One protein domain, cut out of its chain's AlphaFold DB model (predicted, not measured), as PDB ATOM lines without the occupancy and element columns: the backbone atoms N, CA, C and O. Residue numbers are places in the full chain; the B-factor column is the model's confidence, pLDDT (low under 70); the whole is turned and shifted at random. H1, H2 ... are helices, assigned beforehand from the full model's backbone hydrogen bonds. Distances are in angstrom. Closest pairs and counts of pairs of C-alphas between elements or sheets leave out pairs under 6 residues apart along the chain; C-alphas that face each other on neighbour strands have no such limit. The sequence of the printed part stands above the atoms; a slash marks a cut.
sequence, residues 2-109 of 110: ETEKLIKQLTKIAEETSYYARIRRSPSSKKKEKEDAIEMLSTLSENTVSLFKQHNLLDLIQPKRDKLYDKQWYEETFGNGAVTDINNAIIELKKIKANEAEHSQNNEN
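AT A GLANCE: This is residues 2 to 109 of the 110 residues of an uncharacterized protein of Chryseobacterium glaciei (UniProt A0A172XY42). Three long helices run lengthwise, with H2 and H5 both packed on H1 and running opposite to it, while two short helices, H3 and H4, fold out on the side away from H1. The end of H5 and the two residues after it, residues 98 to 109, stick out as an arm that makes much of the length. The printed part has 108 residues with five named helices in the order H1 to H5 and no named strand, class all helix. It is loose, with a radius of gyration of the C-alphas of 16.6 A, and spans 62 by 30 by 18 A.

IN THESE COORDINATES: H5, the longest helix, holds residues 80 to 107 and measures 42.2 A, from C-alpha 80 at (-38.592, -8.568, -15.263) to C-alpha 107 at (-19.876, -23.361, -50.017). H1, residues 2 to 25, measures 34.7 A and begins at C-alpha 2 (-29.824, -6.883, -40.393). H2, residues 31 to 54, measures 35.0 A. H3 is residues 57 to 61, and H4 is residues 67 to 76.

HOW THE PARTS SIT: H5 touches H1, closest at the C-alphas of Val 83 and Ala 14, 5.4 A apart; they run opposite ways at a shallow tilt of 20 degrees. H1 and H2 form a helical hairpin at a shallow tilt of 27 degrees, the C-alphas of Arg 24 and Lys 34 being closest at 4.8 A. H2 and H5 are near each other. H5 touches H3 with residues 85 to 92 alone, closest at the C-alphas of Ala 89 and Ile 61, 5.8 A. H4 is close to H2 but not clearly touching, with the C-alphas of Tyr 74 and Val 49 closest at 5.8 A. H1 is apart from H3 and H4. In H1, H2 and H3 every O i to N i+4 pair is within hydrogen-bond range; in H4 5 of 6 are, in H5 22 of 24.

THE WHOLE: The C-alphas of Lys 31 and Asn 109 are the farthest apart, 61.8 A. The printed part has no cut, and its four links are tight. Mean pLDDT of the printed part is 86.2; residues 75 to 81 and 103 to 109 are under 70.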
ATOM      1  N   GLU A   2     -28.628  -7.283 -41.157       84.25
ATOM      2  CA  GLU A   2     -29.824  -6.883 -40.393       84.25
ATOM      3  C   GLU A   2     -29.885  -7.497 -38.977       84.25
ATOM      4  O   GLU A   2     -30.064  -6.772 -37.998       84.25
ATOM      5  N   THR A   3     -29.577  -8.792 -38.839       88.75
ATOM      6  CA  THR A   3     -29.543  -9.523 -37.555       88.75
ATOM      7  C   THR A   3     -28.587  -8.904 -36.532       88.75
ATOM      8  O   THR A   3     -28.899  -8.815 -35.349       88.75
ATOM      9  N   GLU A   4     -27.416  -8.424 -36.964       91.12
ATOM     10  CA  GLU A   4     -26.443  -7.814 -36.048       91.12
ATOM     11  C   GLU A   4     -26.913  -6.456 -35.520       91.12
ATOM     12  O   GLU A   4     -26.714  -6.145 -34.344       91.12
ATOM     13  N   LYS A   5     -27.560  -5.654 -36.372       93.50
ATOM     14  CA  LYS A   5     -28.165  -4.389 -35.952       93.50
ATOM     15  C   LYS A   5     -29.283  -4.646 -34.940       93.50
ATOM     16  O   LYS A   5     -29.300  -3.994 -33.898       93.50
ATOM     17  N   LEU A   6     -30.130  -5.641 -35.202       95.25
ATOM     18  CA  LEU A   6     -31.197  -6.050 -34.293       95.25
ATOM     19  C   LEU A   6     -30.645  -6.525 -32.939       95.25
ATOM     20  O   LEU A   6     -31.091  -6.048 -31.900       95.25
ATOM     21  N   ILE A   7     -29.611  -7.375 -32.929       95.88
ATOM     22  CA  ILE A   7     -28.935  -7.810 -31.693       95.88
ATOM     23  C   ILE A   7     -28.419  -6.607 -30.890       95.88
ATOM     24  O   ILE A   7     -28.596  -6.567 -29.670       95.88
ATOM     25  N   LYS A   8     -27.801  -5.617 -31.549       96.25
ATOM     26  CA  LYS A   8     -27.302  -4.401 -30.881       96.25
ATOM     27  C   LYS A   8     -28.445  -3.584 -30.274       96.25
ATOM     28  O   LYS A   8     -28.323  -3.131 -29.139       96.25
ATOM     29  N   GLN A   9     -29.557  -3.431 -30.994       96.06
ATOM     30  CA  GLN A   9     -30.742  -2.728 -30.492       96.06
ATOM     31  C   GLN A   9     -31.352  -3.438 -29.277       96.06
ATOM     32  O   GLN A   9     -31.581  -2.798 -28.255       96.06
ATOM     33  N   LEU A  10     -31.546  -4.756 -29.356       95.75
ATOM     34  CA  LEU A  10     -32.086  -5.560 -28.258       95.75
ATOM     35  C   LEU A  10     -31.172  -5.538 -27.026       95.75
ATOM     36  O   LEU A  10     -31.658  -5.367 -25.910       95.75
ATOM     37  N   THR A  11     -29.852  -5.637 -27.221       96.25
ATOM     38  CA  THR A  11     -28.871  -5.541 -26.123       96.25
ATOM     39  C   THR A  11     -29.007  -4.210 -25.389       96.25
ATOM     40  O   THR A  11     -29.152  -4.192 -24.168       96.25
ATOM     41  N   LYS A  12     -29.047  -3.101 -26.138       96.38
ATOM     42  CA  LYS A  12     -29.202  -1.763 -25.564       96.38
ATOM     43  C   LYS A  12     -30.500  -1.640 -24.758       96.38
ATOM     44  O   LYS A  12     -30.479  -1.149 -23.635       96.38
ATOM     45  N   ILE A  13     -31.613  -2.138 -25.297       93.81
ATOM     46  CA  ILE A  13     -32.909  -2.122 -24.606       93.81
ATOM     47  C   ILE A  13     -32.851  -2.924 -23.297       93.81
ATOM     48  O   ILE A  13     -33.357  -2.453 -22.278       93.81
ATOM     49  N   ALA A  14     -32.237  -4.112 -23.290       93.19
ATOM     50  CA  ALA A  14     -32.118  -4.940 -22.086       93.19
ATOM     51  C   ALA A  14     -31.295  -4.250 -20.982       93.19
ATOM     52  O   ALA A  14     -31.681  -4.271 -19.806       93.19
ATOM     53  N   GLU A  15     -30.185  -3.614 -21.360       94.12
ATOM     54  CA  GLU A  15     -29.318  -2.855 -20.454       94.12
ATOM     55  C   GLU A  15     -30.044  -1.638 -19.869       94.12
ATOM     56  O   GLU A  15     -30.093  -1.474 -18.647       94.12
ATOM     57  N   GLU A  16     -30.673  -0.823 -20.721       94.56
ATOM     58  CA  GLU A  16     -31.416   0.371 -20.301       94.56
ATOM     59  C   GLU A  16     -32.616   0.003 -19.421       94.56
ATOM     60  O   GLU A  16     -32.822   0.608 -18.366       94.56
ATOM     61  N   THR A  17     -33.360  -1.049 -19.775       91.75
ATOM     62  CA  THR A  17     -34.487  -1.540 -18.965       91.75
ATOM     63  C   THR A  17     -34.013  -1.963 -17.577       91.75
ATOM     64  O   THR A  17     -34.609  -1.582 -16.568       91.75
ATOM     65  N   SER A  18     -32.904  -2.705 -17.498       91.31
ATOM     66  CA  SER A  18     -32.319  -3.136 -16.224       91.31
ATOM     67  C   SER A  18     -31.850  -1.949 -15.375       91.31
ATOM     68  O   SER A  18     -32.046  -1.937 -14.155       91.31
ATOM     69  N   TYR A  19     -31.260  -0.937 -16.012       93.88
ATOM     70  CA  TYR A  19     -30.811   0.294 -15.368       93.88
ATOM     71  C   TYR A  19     -31.980   1.097 -14.775       93.88
ATOM     72  O   TYR A  19     -31.995   1.360 -13.568       93.88
ATOM     73  N   TYR A  20     -33.003   1.422 -15.570       93.19
ATOM     74  CA  TYR A  20     -34.147   2.206 -15.091       93.19
ATOM     75  C   TYR A  20     -35.015   1.429 -14.094       93.19
ATOM     76  O   TYR A  20     -35.500   2.003 -13.117       93.19
ATOM     77  N   ALA A  21     -35.143   0.105 -14.246       90.31
ATOM     78  CA  ALA A  21     -35.802  -0.736 -13.248       90.31
ATOM     79  C   ALA A  21     -35.086  -0.682 -11.888       90.31
ATOM     80  O   ALA A  21     -35.748  -0.661 -10.844       90.31
ATOM     81  N   ARG A  22     -33.746  -0.615 -11.881       91.81
ATOM     82  CA  ARG A  22     -32.954  -0.446 -10.655       91.81
ATOM     83  C   ARG A  22     -33.214   0.911 -10.002       91.81
ATOM     84  O   ARG A  22     -33.455   0.944  -8.799       91.81
ATOM     85  N   ILE A  23     -33.225   1.999 -10.777       93.62
ATOM     86  CA  ILE A  23     -33.538   3.350 -10.267       93.62
ATOM     87  C   ILE A  23     -34.941   3.384  -9.660       93.62
ATOM     88  O   ILE A  23     -35.111   3.779  -8.507       93.62
ATOM     89  N   ARG A  24     -35.946   2.897 -10.398       90.25
ATOM     90  CA  ARG A  24     -37.347   2.872  -9.953       90.25
ATOM     91  C   ARG A  24     -37.517   2.153  -8.610       90.25
ATOM     92  O   ARG A  24     -38.285   2.607  -7.765       90.25
ATOM     93  N   ARG A  25     -36.810   1.034  -8.411       90.56
ATOM     94  CA  ARG A  25     -36.878   0.209  -7.188       90.56
ATOM     95  C   ARG A  25     -35.982   0.709  -6.054       90.56
ATOM     96  O   ARG A  25     -36.160   0.275  -4.920       90.56
ATOM     97  N   SER A  26     -35.023   1.587  -6.334       93.81
ATOM     98  CA  SER A  26     -34.050   2.031  -5.340       93.81
ATOM     99  C   SER A  26     -34.719   2.840  -4.221       93.81
ATOM    100  O   SER A  26     -35.443   3.802  -4.504       93.81
ATOM    101  N   PRO A  27     -34.475   2.527  -2.937       91.62
ATOM    102  CA  PRO A  27     -34.988   3.333  -1.834       91.62
ATOM    103  C   PRO A  27     -34.316   4.714  -1.755       91.62
ATOM    104  O   PRO A  27     -34.939   5.649  -1.265       91.62
ATOM    105  N   SER A  28     -33.089   4.862  -2.270       94.62
ATOM    106  CA  SER A  28     -32.300   6.100  -2.193       94.62
ATOM    107  C   SER A  28     -32.497   7.064  -3.368       94.62
ATOM    108  O   SER A  28     -32.061   8.210  -3.284       94.62
ATOM    109  N   SER A  29     -33.144   6.632  -4.455       94.62
ATOM    110  CA  SER A  29     -33.396   7.497  -5.614       94.62
ATOM    111  C   SER A  29     -34.456   8.556  -5.314       94.62
ATOM    112  O   SER A  29     -35.472   8.281  -4.663       94.62
ATOM    113  N   LYS A  30     -34.235   9.769  -5.827       96.50
ATOM    114  CA  LYS A  30     -35.138  10.912  -5.670       96.50
ATOM    115  C   LYS A  30     -36.454  10.666  -6.410       96.50
ATOM    116  O   LYS A  30     -36.502   9.935  -7.395       96.50
ATOM    117  N   LYS A  31     -37.527  11.340  -5.974       95.31
ATOM    118  CA  LYS A  31     -38.854  11.247  -6.610       95.31
ATOM    119  C   LYS A  31     -38.791  11.519  -8.119       95.31
ATOM    120  O   LYS A  31     -39.295  10.709  -8.886       95.31
ATOM    121  N   LYS A  32     -38.107  12.593  -8.530       96.00
ATOM    122  CA  LYS A  32     -37.966  12.954  -9.946       96.00
ATOM    123  C   LYS A  32     -37.239  11.877 -10.761       96.00
ATOM    124  O   LYS A  32     -37.734  11.476 -11.799       96.00
ATOM    125  N   GLU A  33     -36.146  11.317 -10.239       95.44
ATOM    126  CA  GLU A  33     -35.414  10.222 -10.903       95.44
ATOM    127  C   GLU A  33     -36.282   8.968 -11.080       95.44
ATOM    128  O   GLU A  33     -36.160   8.252 -12.070       95.44
ATOM    129  N   LYS A  34     -37.173   8.692 -10.120       94.31
ATOM    130  CA  LYS A  34     -38.120   7.575 -10.218       94.31
ATOM    131  C   LYS A  34     -39.206   7.826 -11.257       94.31
ATOM    132  O   LYS A  34     -39.575   6.886 -11.950       94.31
ATOM    133  N   GLU A  35     -39.714   9.052 -11.351       95.62
ATOM    134  CA  GLU A  35     -40.679   9.453 -12.381       95.62
ATOM    135  C   GLU A  35     -40.056   9.339 -13.775       95.62
ATOM    136  O   GLU A  35     -40.621   8.666 -14.635       95.62
ATOM    137  N   ASP A  36     -38.845   9.871 -13.953       95.44
ATOM    138  CA  ASP A  36     -38.103   9.777 -15.214       95.44
ATOM    139  C   ASP A  36     -37.828   8.305 -15.579       95.44
ATOM    140  O   ASP A  36     -38.011   7.887 -16.720       95.44
ATOM    141  N   ALA A  37     -37.472   7.466 -14.599       93.94
ATOM    142  CA  ALA A  37     -37.294   6.032 -14.826       93.94
ATOM    143  C   ALA A  37     -38.592   5.320 -15.246       93.94
ATOM    144  O   ALA A  37     -38.532   4.367 -16.020       93.94
ATOM    145  N   ILE A  38     -39.761   5.741 -14.751       91.94
ATOM    146  CA  ILE A  38     -41.055   5.174 -15.163       91.94
ATOM    147  C   ILE A  38     -41.354   5.533 -16.621       91.94
ATOM    148  O   ILE A  38     -41.727   4.651 -17.392       91.94
ATOM    149  N   GLU A  39     -41.148   6.792 -17.006       93.81
ATOM    150  CA  GLU A  39     -41.354   7.263 -18.379       93.81
ATOM    151  C   GLU A  39     -40.426   6.542 -19.369       93.81
ATOM    152  O   GLU A  39     -40.871   6.018 -20.396       93.81
ATOM    153  N   MET A  40     -39.147   6.404 -19.006       94.19
ATOM    154  CA  MET A  40     -38.175   5.665 -19.812       94.19
ATOM    155  C   MET A  40     -38.539   4.183 -19.946       94.19
ATOM    156  O   MET A  40     -38.438   3.628 -21.038       94.19
ATOM    157  N   LEU A  41     -39.010   3.537 -18.875       91.00
ATOM    158  CA  LEU A  41     -39.477   2.148 -18.939       91.00
ATOM    159  C   LEU A  41     -40.711   1.988 -19.840       91.00
ATOM    160  O   LEU A  41     -40.800   0.986 -20.547       91.00
ATOM    161  N   SER A  42     -41.626   2.963 -19.861       89.25
ATOM    162  CA  SER A  42     -42.771   2.965 -20.787       89.25
ATOM    163  C   SER A  42     -42.316   3.079 -22.244       89.25
ATOM    164  O   SER A  42     -42.759   2.323 -23.103       89.25
ATOM    165  N   THR A  43     -41.353   3.957 -22.519       91.62
ATOM    166  CA  THR A  43     -40.809   4.131 -23.875       91.62
ATOM    167  C   THR A  43     -40.076   2.872 -24.353       91.62
ATOM    168  O   THR A  43     -40.244   2.418 -25.485       91.62
ATOM    169  N   LEU A  44     -39.270   2.260 -23.479       91.56
ATOM    170  CA  LEU A  44     -38.589   0.994 -23.766       91.56
ATOM    171  C   LEU A  44     -39.582  -0.151 -23.990       91.56
ATOM    172  O   LEU A  44     -39.340  -0.999 -24.852       91.56
ATOM    173  N   SER A  45     -40.704  -0.142 -23.267       88.31
ATOM    174  CA  SER A  45     -41.817  -1.071 -23.468       88.31
ATOM    175  C   SER A  45     -42.341  -1.041 -24.891       88.31
ATOM    176  O   SER A  45     -42.275  -2.041 -25.609       88.31
ATOM    177  N   GLU A  46     -42.781   0.129 -25.334       88.44
ATOM    178  CA  GLU A  46     -43.337   0.323 -26.671       88.44
ATOM    179  C   GLU A  46     -42.336  -0.059 -27.768       88.44
ATOM    180  O   GLU A  46     -42.673  -0.797 -28.700       88.44
ATOM    181  N   ASN A  47     -41.075   0.361 -27.618       90.88
ATOM    182  CA  ASN A  47     -40.008   0.033 -28.562       90.88
ATOM    183  C   ASN A  47     -39.764  -1.475 -28.664       90.88
ATOM    184  O   ASN A  47     -39.611  -2.010 -29.763       90.88
ATOM    185  N   THR A  48     -39.744  -2.176 -27.532       91.25
ATOM    186  CA  THR A  48     -39.534  -3.626 -27.524       91.25
ATOM    187  C   THR A  48     -40.704  -4.353 -28.166       91.25
ATOM    188  O   THR A  48     -40.484  -5.231 -28.995       91.25
ATOM    189  N   VAL A  49     -41.943  -3.980 -27.828       89.19
ATOM    190  CA  VAL A  49     -43.151  -4.554 -28.442       89.19
ATOM    191  C   VAL A  49     -43.115  -4.377 -29.959       89.19
ATOM    192  O   VAL A  49     -43.369  -5.335 -30.691       89.19
ATOM    193  N   SER A  50     -42.754  -3.180 -30.430       90.62
ATOM    194  CA  SER A  50     -42.609  -2.887 -31.857       90.62
ATOM    195  C   SER A  50     -41.587  -3.813 -32.524       90.62
ATOM    196  O   SER A  50     -41.923  -4.495 -33.492       90.62
ATOM    197  N   LEU A  51     -40.380  -3.936 -31.959       92.38
ATOM    198  CA  LEU A  51     -39.332  -4.813 -32.496       92.38
ATOM    199  C   LEU A  51     -39.735  -6.292 -32.485       92.38
ATOM    200  O   LEU A  51     -39.512  -7.003 -33.464       92.38
ATOM    201  N   PHE A  52     -40.353  -6.762 -31.400       91.62
ATOM    202  CA  PHE A  52     -40.790  -8.151 -31.284       91.62
ATOM    203  C   PHE A  52     -41.869  -8.504 -32.308       91.62
ATOM    204  O   PHE A  52     -41.841  -9.614 -32.833       91.62
ATOM    205  N   LYS A  53     -42.780  -7.574 -32.618       88.81
ATOM    206  CA  LYS A  53     -43.779  -7.745 -33.682       88.81
ATOM    207  C   LYS A  53     -43.143  -7.693 -35.070       88.81
ATOM    208  O   LYS A  53     -43.399  -8.570 -35.883       88.81
ATOM    209  N   GLN A  54     -42.302  -6.693 -35.338       92.44
ATOM    210  CA  GLN A  54     -41.672  -6.497 -36.651       92.44
ATOM    211  C   GLN A  54     -40.795  -7.681 -37.072       92.44
ATOM    212  O   GLN A  54     -40.749  -8.018 -38.252       92.44
ATOM    213  N   HIS A  55     -40.121  -8.314 -36.112       92.56
ATOM    214  CA  HIS A  55     -39.181  -9.404 -36.368       92.56
ATOM    215  C   HIS A  55     -39.684 -10.779 -35.904       92.56
ATOM    216  O   HIS A  55     -38.901 -11.726 -35.878       92.56
ATOM    217  N   ASN A  56     -40.964 -10.905 -35.527       90.69
ATOM    218  CA  ASN A  56     -41.575 -12.146 -35.030       90.69
ATOM    219  C   ASN A  56     -40.747 -12.834 -33.924       90.69
ATOM    220  O   ASN A  56     -40.581 -14.053 -33.896       90.69
ATOM    221  N   LEU A  57     -40.190 -12.052 -32.994       92.19
ATOM    222  CA  LEU A  57     -39.219 -12.569 -32.020       92.19
ATOM    223  C   LEU A  57     -39.842 -13.509 -30.991       92.19
ATOM    224  O   LEU A  57     -39.143 -14.383 -30.488       92.19
ATOM    225  N   LEU A  58     -41.140 -13.380 -30.697       90.00
ATOM    226  CA  LEU A  58     -41.811 -14.348 -29.830       90.00
ATOM    227  C   LEU A  58     -41.891 -15.736 -30.482       90.00
ATOM    228  O   LEU A  58     -41.749 -16.730 -29.772       90.00
ATOM    229  N   ASP A  59     -42.058 -15.822 -31.807       90.81
ATOM    230  CA  ASP A  59     -42.038 -17.104 -32.532       90.81
ATOM    231  C   ASP A  59     -40.668 -17.759 -32.450       90.81
ATOM    232  O   ASP A  59     -40.570 -18.978 -32.312       90.81
ATOM    233  N   LEU A  60     -39.618 -16.938 -32.456       91.94
ATOM    234  CA  LEU A  60     -38.250 -17.400 -32.306       91.94
ATOM    235  C   LEU A  60     -37.989 -18.005 -30.917       91.94
ATOM    236  O   LEU A  60     -37.409 -19.083 -30.822       91.94
ATOM    237  N   ILE A  61     -38.404 -17.331 -29.839       91.75
ATOM    238  CA  ILE A  61     -38.040 -17.741 -28.467       91.75
ATOM    239  C   ILE A  61     -39.073 -18.641 -27.787       91.75
ATOM    240  O   ILE A  61     -38.741 -19.377 -26.860       91.75
ATOM    241  N   GLN A  62     -40.329 -18.583 -28.223       87.94
ATOM    242  CA  GLN A  62     -41.445 -19.343 -27.670       87.94
ATOM    243  C   GLN A  62     -42.348 -19.876 -28.802       87.94
ATOM    244  O   GLN A  62     -43.512 -19.482 -28.923       87.94
ATOM    245  N   PRO A  63     -41.855 -20.820 -29.627       87.94
ATOM    246  CA  PRO A  63     -42.576 -21.319 -30.805       87.94
ATOM    247  C   PRO A  63     -43.835 -22.139 -30.479       87.94
ATOM    248  O   PRO A  63     -44.658 -22.384 -31.353       87.94
ATOM    249  N   LYS A  64     -43.984 -22.606 -29.232       87.81
ATOM    250  CA  LYS A  64     -45.112 -23.445 -28.783       87.81
ATOM    251  C   LYS A  64     -46.168 -22.680 -27.977       87.81
ATOM    252  O   LYS A  64     -47.040 -23.312 -27.385       87.81
ATOM    253  N   ARG A  65     -46.060 -21.353 -27.882       85.81
ATOM    254  CA  ARG A  65     -47.021 -20.534 -27.131       85.81
ATOM    255  C   ARG A  65     -48.353 -20.433 -27.876       85.81
ATOM    256  O   ARG A  65     -48.400 -20.542 -29.099       85.81
ATOM    257  N   ASP A  66     -49.427 -20.199 -27.133       85.00
ATOM    258  CA  ASP A  66     -50.728 -19.872 -27.718       85.00
ATOM    259  C   ASP A  66     -50.801 -18.378 -28.081       85.00
ATOM    260  O   ASP A  66     -50.161 -17.548 -27.446       85.00
ATOM    261  N   LYS A  67     -51.632 -18.006 -29.057       75.81
ATOM    262  CA  LYS A  67     -51.842 -16.617 -29.494       75.81
ATOM    263  C   LYS A  67     -52.382 -15.706 -28.390       75.81
ATOM    264  O   LYS A  67     -52.184 -14.495 -28.449       75.81
ATOM    265  N   LEU A  68     -53.061 -16.261 -27.385       79.62
ATOM    266  CA  LEU A  68     -53.482 -15.500 -26.204       79.62
ATOM    267  C   LEU A  68     -52.285 -14.980 -25.393       79.62
ATOM    268  O   LEU A  68     -52.376 -13.902 -24.804       79.62
ATOM    269  N   TYR A  69     -51.157 -15.694 -25.422       77.75
ATOM    270  CA  TYR A  69     -49.919 -15.258 -24.784       77.75
ATOM    271  C   TYR A  69     -49.370 -13.984 -25.431       77.75
ATOM    272  O   TYR A  69     -48.894 -13.106 -24.725       77.75
ATOM    273  N   ASP A  70     -49.484 -13.836 -26.754       74.50
ATOM    274  CA  ASP A  70     -48.984 -12.658 -27.477       74.50
ATOM    275  C   ASP A  70     -49.660 -11.389 -26.976       74.50
ATOM    276  O   ASP A  70     -48.997 -10.391 -26.701       74.50
ATOM    277  N   LYS A  71     -50.984 -11.446 -26.804       74.25
ATOM    278  CA  LYS A  71     -51.755 -10.324 -26.272       74.25
ATOM    279  C   LYS A  71     -51.276  -9.958 -24.866       74.25
ATOM    280  O   LYS A  71     -50.931  -8.807 -24.626       74.25
ATOM    281  N   GLN A  72     -51.179 -10.940 -23.974       77.75
ATOM    282  CA  GLN A  72     -50.715 -10.728 -22.602       77.75
ATOM    283  C   GLN A  72     -49.277 -10.186 -22.551       77.75
ATOM    284  O   GLN A  72     -48.948  -9.298 -21.761       77.75
ATOM    285  N   TRP A  73     -48.406 -10.686 -23.420       81.44
ATOM    286  CA  TRP A  73     -47.018 -10.256 -23.480       81.44
ATOM    287  C   TRP A  73     -46.898  -8.807 -23.958       81.44
ATOM    288  O   TRP A  73     -46.217  -8.004 -23.319       81.44
ATOM    289  N   TYR A  74     -47.609  -8.456 -25.034       73.06
ATOM    290  CA  TYR A  74     -47.582  -7.114 -25.614       73.06
ATOM    291  C   TYR A  74     -48.348  -6.064 -24.797       73.06
ATOM    292  O   TYR A  74     -48.004  -4.889 -24.892       73.06
ATOM    293  N   GLU A  75     -49.368  -6.454 -24.029       69.50
ATOM    294  CA  GLU A  75     -50.234  -5.517 -23.295       69.50
ATOM    295  C   GLU A  75     -49.908  -5.425 -21.793       69.50
ATOM    296  O   GLU A  75     -50.148  -4.381 -21.192       69.50
ATOM    297  N   GLU A  76     -49.343  -6.471 -21.170       63.41
ATOM    298  CA  GLU A  76     -49.338  -6.583 -19.697       63.41
ATOM    299  C   GLU A  76     -47.978  -6.933 -19.062       63.41
ATOM    300  O   GLU A  76     -47.786  -6.720 -17.863       63.41
ATOM    301  N   THR A  77     -47.001  -7.453 -19.818       60.78
ATOM    302  CA  THR A  77     -45.830  -8.145 -19.221       60.78
ATOM    303  C   THR A  77     -44.556  -7.288 -19.139       60.78
ATOM    304  O   THR A  77     -43.458  -7.795 -18.880       60.78
ATOM    305  N   PHE A  78     -44.658  -5.967 -19.319       57.31
ATOM    306  CA  PHE A  78     -43.473  -5.111 -19.318       57.31
ATOM    307  C   PHE A  78     -42.866  -4.932 -17.911       57.31
ATOM    308  O   PHE A  78     -43.340  -4.170 -17.069       57.31
ATOM    309  N   GLY A  79     -41.799  -5.698 -17.645       58.50
ATOM    310  CA  GLY A  79     -41.156  -5.864 -16.339       58.50
ATOM    311  C   GLY A  79     -39.961  -6.832 -16.388       58.50
ATOM    312  O   GLY A  79     -39.254  -6.897 -17.388       58.50
ATOM    313  N   ASN A  80     -39.717  -7.609 -15.318       55.91
ATOM    314  CA  ASN A  80     -38.592  -8.568 -15.263       55.91
ATOM    315  C   ASN A  80     -38.692  -9.697 -16.316       55.91
ATOM    316  O   ASN A  80     -37.661 -10.253 -16.684       55.91
ATOM    317  N   GLY A  81     -39.898 -10.037 -16.790       69.12
ATOM    318  CA  GLY A  81     -40.095 -11.040 -17.848       69.12
ATOM    319  C   GLY A  81     -39.577 -10.565 -19.207       69.12
ATOM    320  O   GLY A  81     -38.840 -11.289 -19.869       69.12
ATOM    321  N   ALA A  82     -39.842  -9.301 -19.553       77.25
ATOM    322  CA  ALA A  82     -39.430  -8.713 -20.827       77.25
ATOM    323  C   ALA A  82     -37.905  -8.738 -21.035       77.25
ATOM    324  O   ALA A  82     -37.447  -9.080 -22.119       77.25
ATOM    325  N   VAL A  83     -37.098  -8.444 -20.004       87.19
ATOM    326  CA  VAL A  83     -35.624  -8.505 -20.117       87.19
ATOM    327  C   VAL A  83     -35.139  -9.932 -20.389       87.19
ATOM    328  O   VAL A  83     -34.245 -10.130 -21.210       87.19
ATOM    329  N   THR A  84     -35.732 -10.932 -19.734       88.62
ATOM    330  CA  THR A  84     -35.418 -12.346 -19.987       88.62
ATOM    331  C   THR A  84     -35.748 -12.733 -21.424       88.62
ATOM    332  O   THR A  84     -34.915 -13.332 -22.101       88.62
ATOM    333  N   ASP A  85     -36.917 -12.334 -21.920       89.38
ATOM    334  CA  ASP A  85     -37.336 -12.623 -23.291       89.38
ATOM    335  C   ASP A  85     -36.466 -11.903 -24.333       89.38
ATOM    336  O   ASP A  85     -36.075 -12.509 -25.332       89.38
ATOM    337  N   ILE A  86     -36.065 -10.651 -24.079       93.06
ATOM    338  CA  ILE A  86     -35.085  -9.931 -24.911       93.06
ATOM    339  C   ILE A  86     -33.755 -10.695 -24.960       93.06
ATOM    340  O   ILE A  86     -33.191 -10.888 -26.037       93.06
ATOM    341  N   ASN A  87     -33.258 -11.172 -23.815       94.31
ATOM    342  CA  ASN A  87     -32.011 -11.936 -23.755       94.31
ATOM    343  C   ASN A  87     -32.111 -13.273 -24.500       94.31
ATOM    344  O   ASN A  87     -31.184 -13.632 -25.227       94.31
ATOM    345  N   ASN A  88     -33.238 -13.976 -24.380       94.69
ATOM    346  CA  ASN A  88     -33.492 -15.196 -25.143       94.69
ATOM    347  C   ASN A  88     -33.491 -14.911 -26.650       94.69
ATOM    348  O   ASN A  88     -32.855 -15.642 -27.409       94.69
ATOM    349  N   ALA A  89     -34.104 -13.805 -27.082       95.12
ATOM    350  CA  ALA A  89     -34.117 -13.417 -28.491       95.12
ATOM    351  C   ALA A  89     -32.699 -13.123 -28.994       95.12
ATOM    352  O   ALA A  89     -32.313 -13.591 -30.062       95.12
ATOM    353  N   ILE A  90     -31.880 -12.424 -28.202       96.56
ATOM    354  CA  ILE A  90     -30.466 -12.179 -28.524       96.56
ATOM    355  C   ILE A  90     -29.694 -13.495 -28.687       96.56
ATOM    356  O   ILE A  90     -28.883 -13.611 -29.607       96.56
ATOM    357  N   ILE A  91     -29.911 -14.473 -27.803       96.50
ATOM    358  CA  ILE A  91     -29.237 -15.778 -27.861       96.50
ATOM    359  C   ILE A  91     -29.609 -16.518 -29.148       96.50
ATOM    360  O   ILE A  91     -28.713 -16.959 -29.870       96.50
ATOM    361  N   GLU A  92     -30.898 -16.615 -29.470       95.50
ATOM    362  CA  GLU A  92     -31.353 -17.310 -30.677       95.50
ATOM    363  C   GLU A  92     -30.892 -16.601 -31.962       95.50
ATOM    364  O   GLU A  92     -30.373 -17.245 -32.873       95.50
ATOM    365  N   LEU A  93     -30.946 -15.265 -32.013       95.31
ATOM    366  CA  LEU A  93     -30.425 -14.493 -33.150       95.31
ATOM    367  C   LEU A  93     -28.912 -14.689 -33.345       95.31
ATOM    368  O   LEU A  93     -28.432 -14.740 -34.479       95.31
ATOM    369  N   LYS A  94     -28.140 -14.820 -32.256       94.50
ATOM    370  CA  LYS A  94     -26.702 -15.131 -32.329       94.50
ATOM    371  C   LYS A  94     -26.445 -16.528 -32.892       94.50
ATOM    372  O   LYS A  94     -25.513 -16.674 -33.677       94.50
ATOM    373  N   LYS A  95     -27.262 -17.525 -32.530       92.56
ATOM    374  CA  LYS A  95     -27.171 -18.884 -33.091       92.56
ATOM    375  C   LYS A  95     -27.462 -18.886 -34.589       92.56
ATOM    376  O   LYS A  95     -26.678 -19.439 -35.349       92.56
ATOM    377  N   ILE A  96     -28.531 -18.206 -35.016       90.06
ATOM    378  CA  ILE A  96     -28.868 -18.058 -36.440       90.06
ATOM    379  C   ILE A  96     -27.688 -17.449 -37.205       90.06
ATOM    380  O   ILE A  96     -27.236 -18.018 -38.192       90.06
ATOM    381  N   LYS A  97     -27.124 -16.345 -36.699       88.75
ATOM    382  CA  LYS A  97     -25.971 -15.680 -37.323       88.75
ATOM    383  C   LYS A  97     -24.737 -16.590 -37.422       88.75
ATOM    384  O   LYS A  97     -24.017 -16.530 -38.415       88.75
ATOM    385  N   ALA A  98     -24.456 -17.385 -36.389       87.00
ATOM    386  CA  ALA A  98     -23.332 -18.322 -36.405       87.00
ATOM    387  C   ALA A  98     -23.526 -19.399 -37.485       87.00
ATOM    388  O   ALA A  98     -22.631 -19.613 -38.298       87.00
ATOM    389  N   ASN A  99     -24.729 -19.975 -37.572       83.00
ATOM    390  CA  ASN A  99     -25.069 -20.974 -38.589       83.00
ATOM    391  C   ASN A  99     -24.998 -20.401 -40.020       83.00
ATOM    392  O   ASN A  99     -24.538 -21.078 -40.937       83.00
ATOM    393  N   GLU A 100     -25.411 -19.144 -40.224       80.75
ATOM    394  CA  GLU A 100     -25.275 -18.441 -41.512       80.75
ATOM    395  C   GLU A 100     -23.801 -18.291 -41.936       80.75
ATOM    396  O   GLU A 100     -23.470 -18.432 -43.118       80.75
ATOM    397  N   ALA A 101     -22.903 -18.031 -40.982       75.25
ATOM    398  CA  ALA A 101     -21.471 -17.902 -41.246       75.25
ATOM    399  C   ALA A 101     -20.822 -19.257 -41.584       75.25
ATOM    400  O   ALA A 101     -20.042 -19.339 -42.533       75.25
ATOM    401  N   GLU A 102     -21.188 -20.322 -40.867       73.25
ATOM    402  CA  GLU A 102     -20.685 -21.682 -41.107       73.25
ATOM    403  C   GLU A 102     -21.122 -22.234 -42.474       73.25
ATOM    404  O   GLU A 102     -20.325 -22.846 -43.189       73.25
ATOM    405  N   HIS A 103     -22.365 -21.979 -42.896       62.56
ATOM    406  CA  HIS A 103     -22.830 -22.380 -44.228       62.56
ATOM    407  C   HIS A 103     -22.204 -21.568 -45.365       62.56
ATOM    408  O   HIS A 103     -22.005 -22.108 -46.453       62.56
ATOM    409  N   SER A 104     -21.841 -20.308 -45.120       61.31
ATOM    410  CA  SER A 104     -21.152 -19.484 -46.120       61.31
ATOM    411  C   SER A 104     -19.712 -19.965 -46.365       61.31
ATOM    412  O   SER A 104     -19.272 -19.998 -47.508       61.31
ATOM    413  N   GLN A 105     -19.003 -20.425 -45.327       59.72
ATOM    414  CA  GLN A 105     -17.625 -20.931 -45.453       59.72
ATOM    415  C   GLN A 105     -17.520 -22.329 -46.086       59.72
ATOM    416  O   GLN A 105     -16.497 -22.658 -46.687       59.72
ATOM    417  N   ASN A 106     -18.560 -23.157 -45.971       57.69
ATOM    418  CA  ASN A 106     -18.566 -24.501 -46.560       57.69
ATOM    419  C   ASN A 106     -18.884 -24.507 -48.066       57.69
ATOM    420  O   ASN A 106     -18.457 -25.427 -48.758       57.69
ATOM    421  N   ASN A 107     -19.569 -23.483 -48.584       54.75
ATOM    422  CA  ASN A 107     -19.876 -23.361 -50.017       54.75
ATOM    423  C   ASN A 107     -18.756 -22.698 -50.842       54.75
ATOM    424  O   ASN A 107     -18.798 -22.774 -52.063       54.75
ATOM    425  N   GLU A 108     -17.761 -22.062 -50.213       53.75
ATOM    426  CA  GLU A 108     -16.588 -21.498 -50.911       53.75
ATOM    427  C   GLU A 108     -15.433 -22.507 -51.079       53.75
ATOM    428  O   GLU A 108     -14.471 -22.229 -51.789       53.75
ATOM    429  N   ASN A 109     -15.522 -23.685 -50.447       50.88
ATOM    430  CA  ASN A 109     -14.509 -24.750 -50.506       50.88
ATOM    431  C   ASN A 109     -14.942 -25.978 -51.342       50.88
ATOM    432  O   ASN A 109     -14.305 -27.031 -51.246       50.88
TER     433      ASN A 109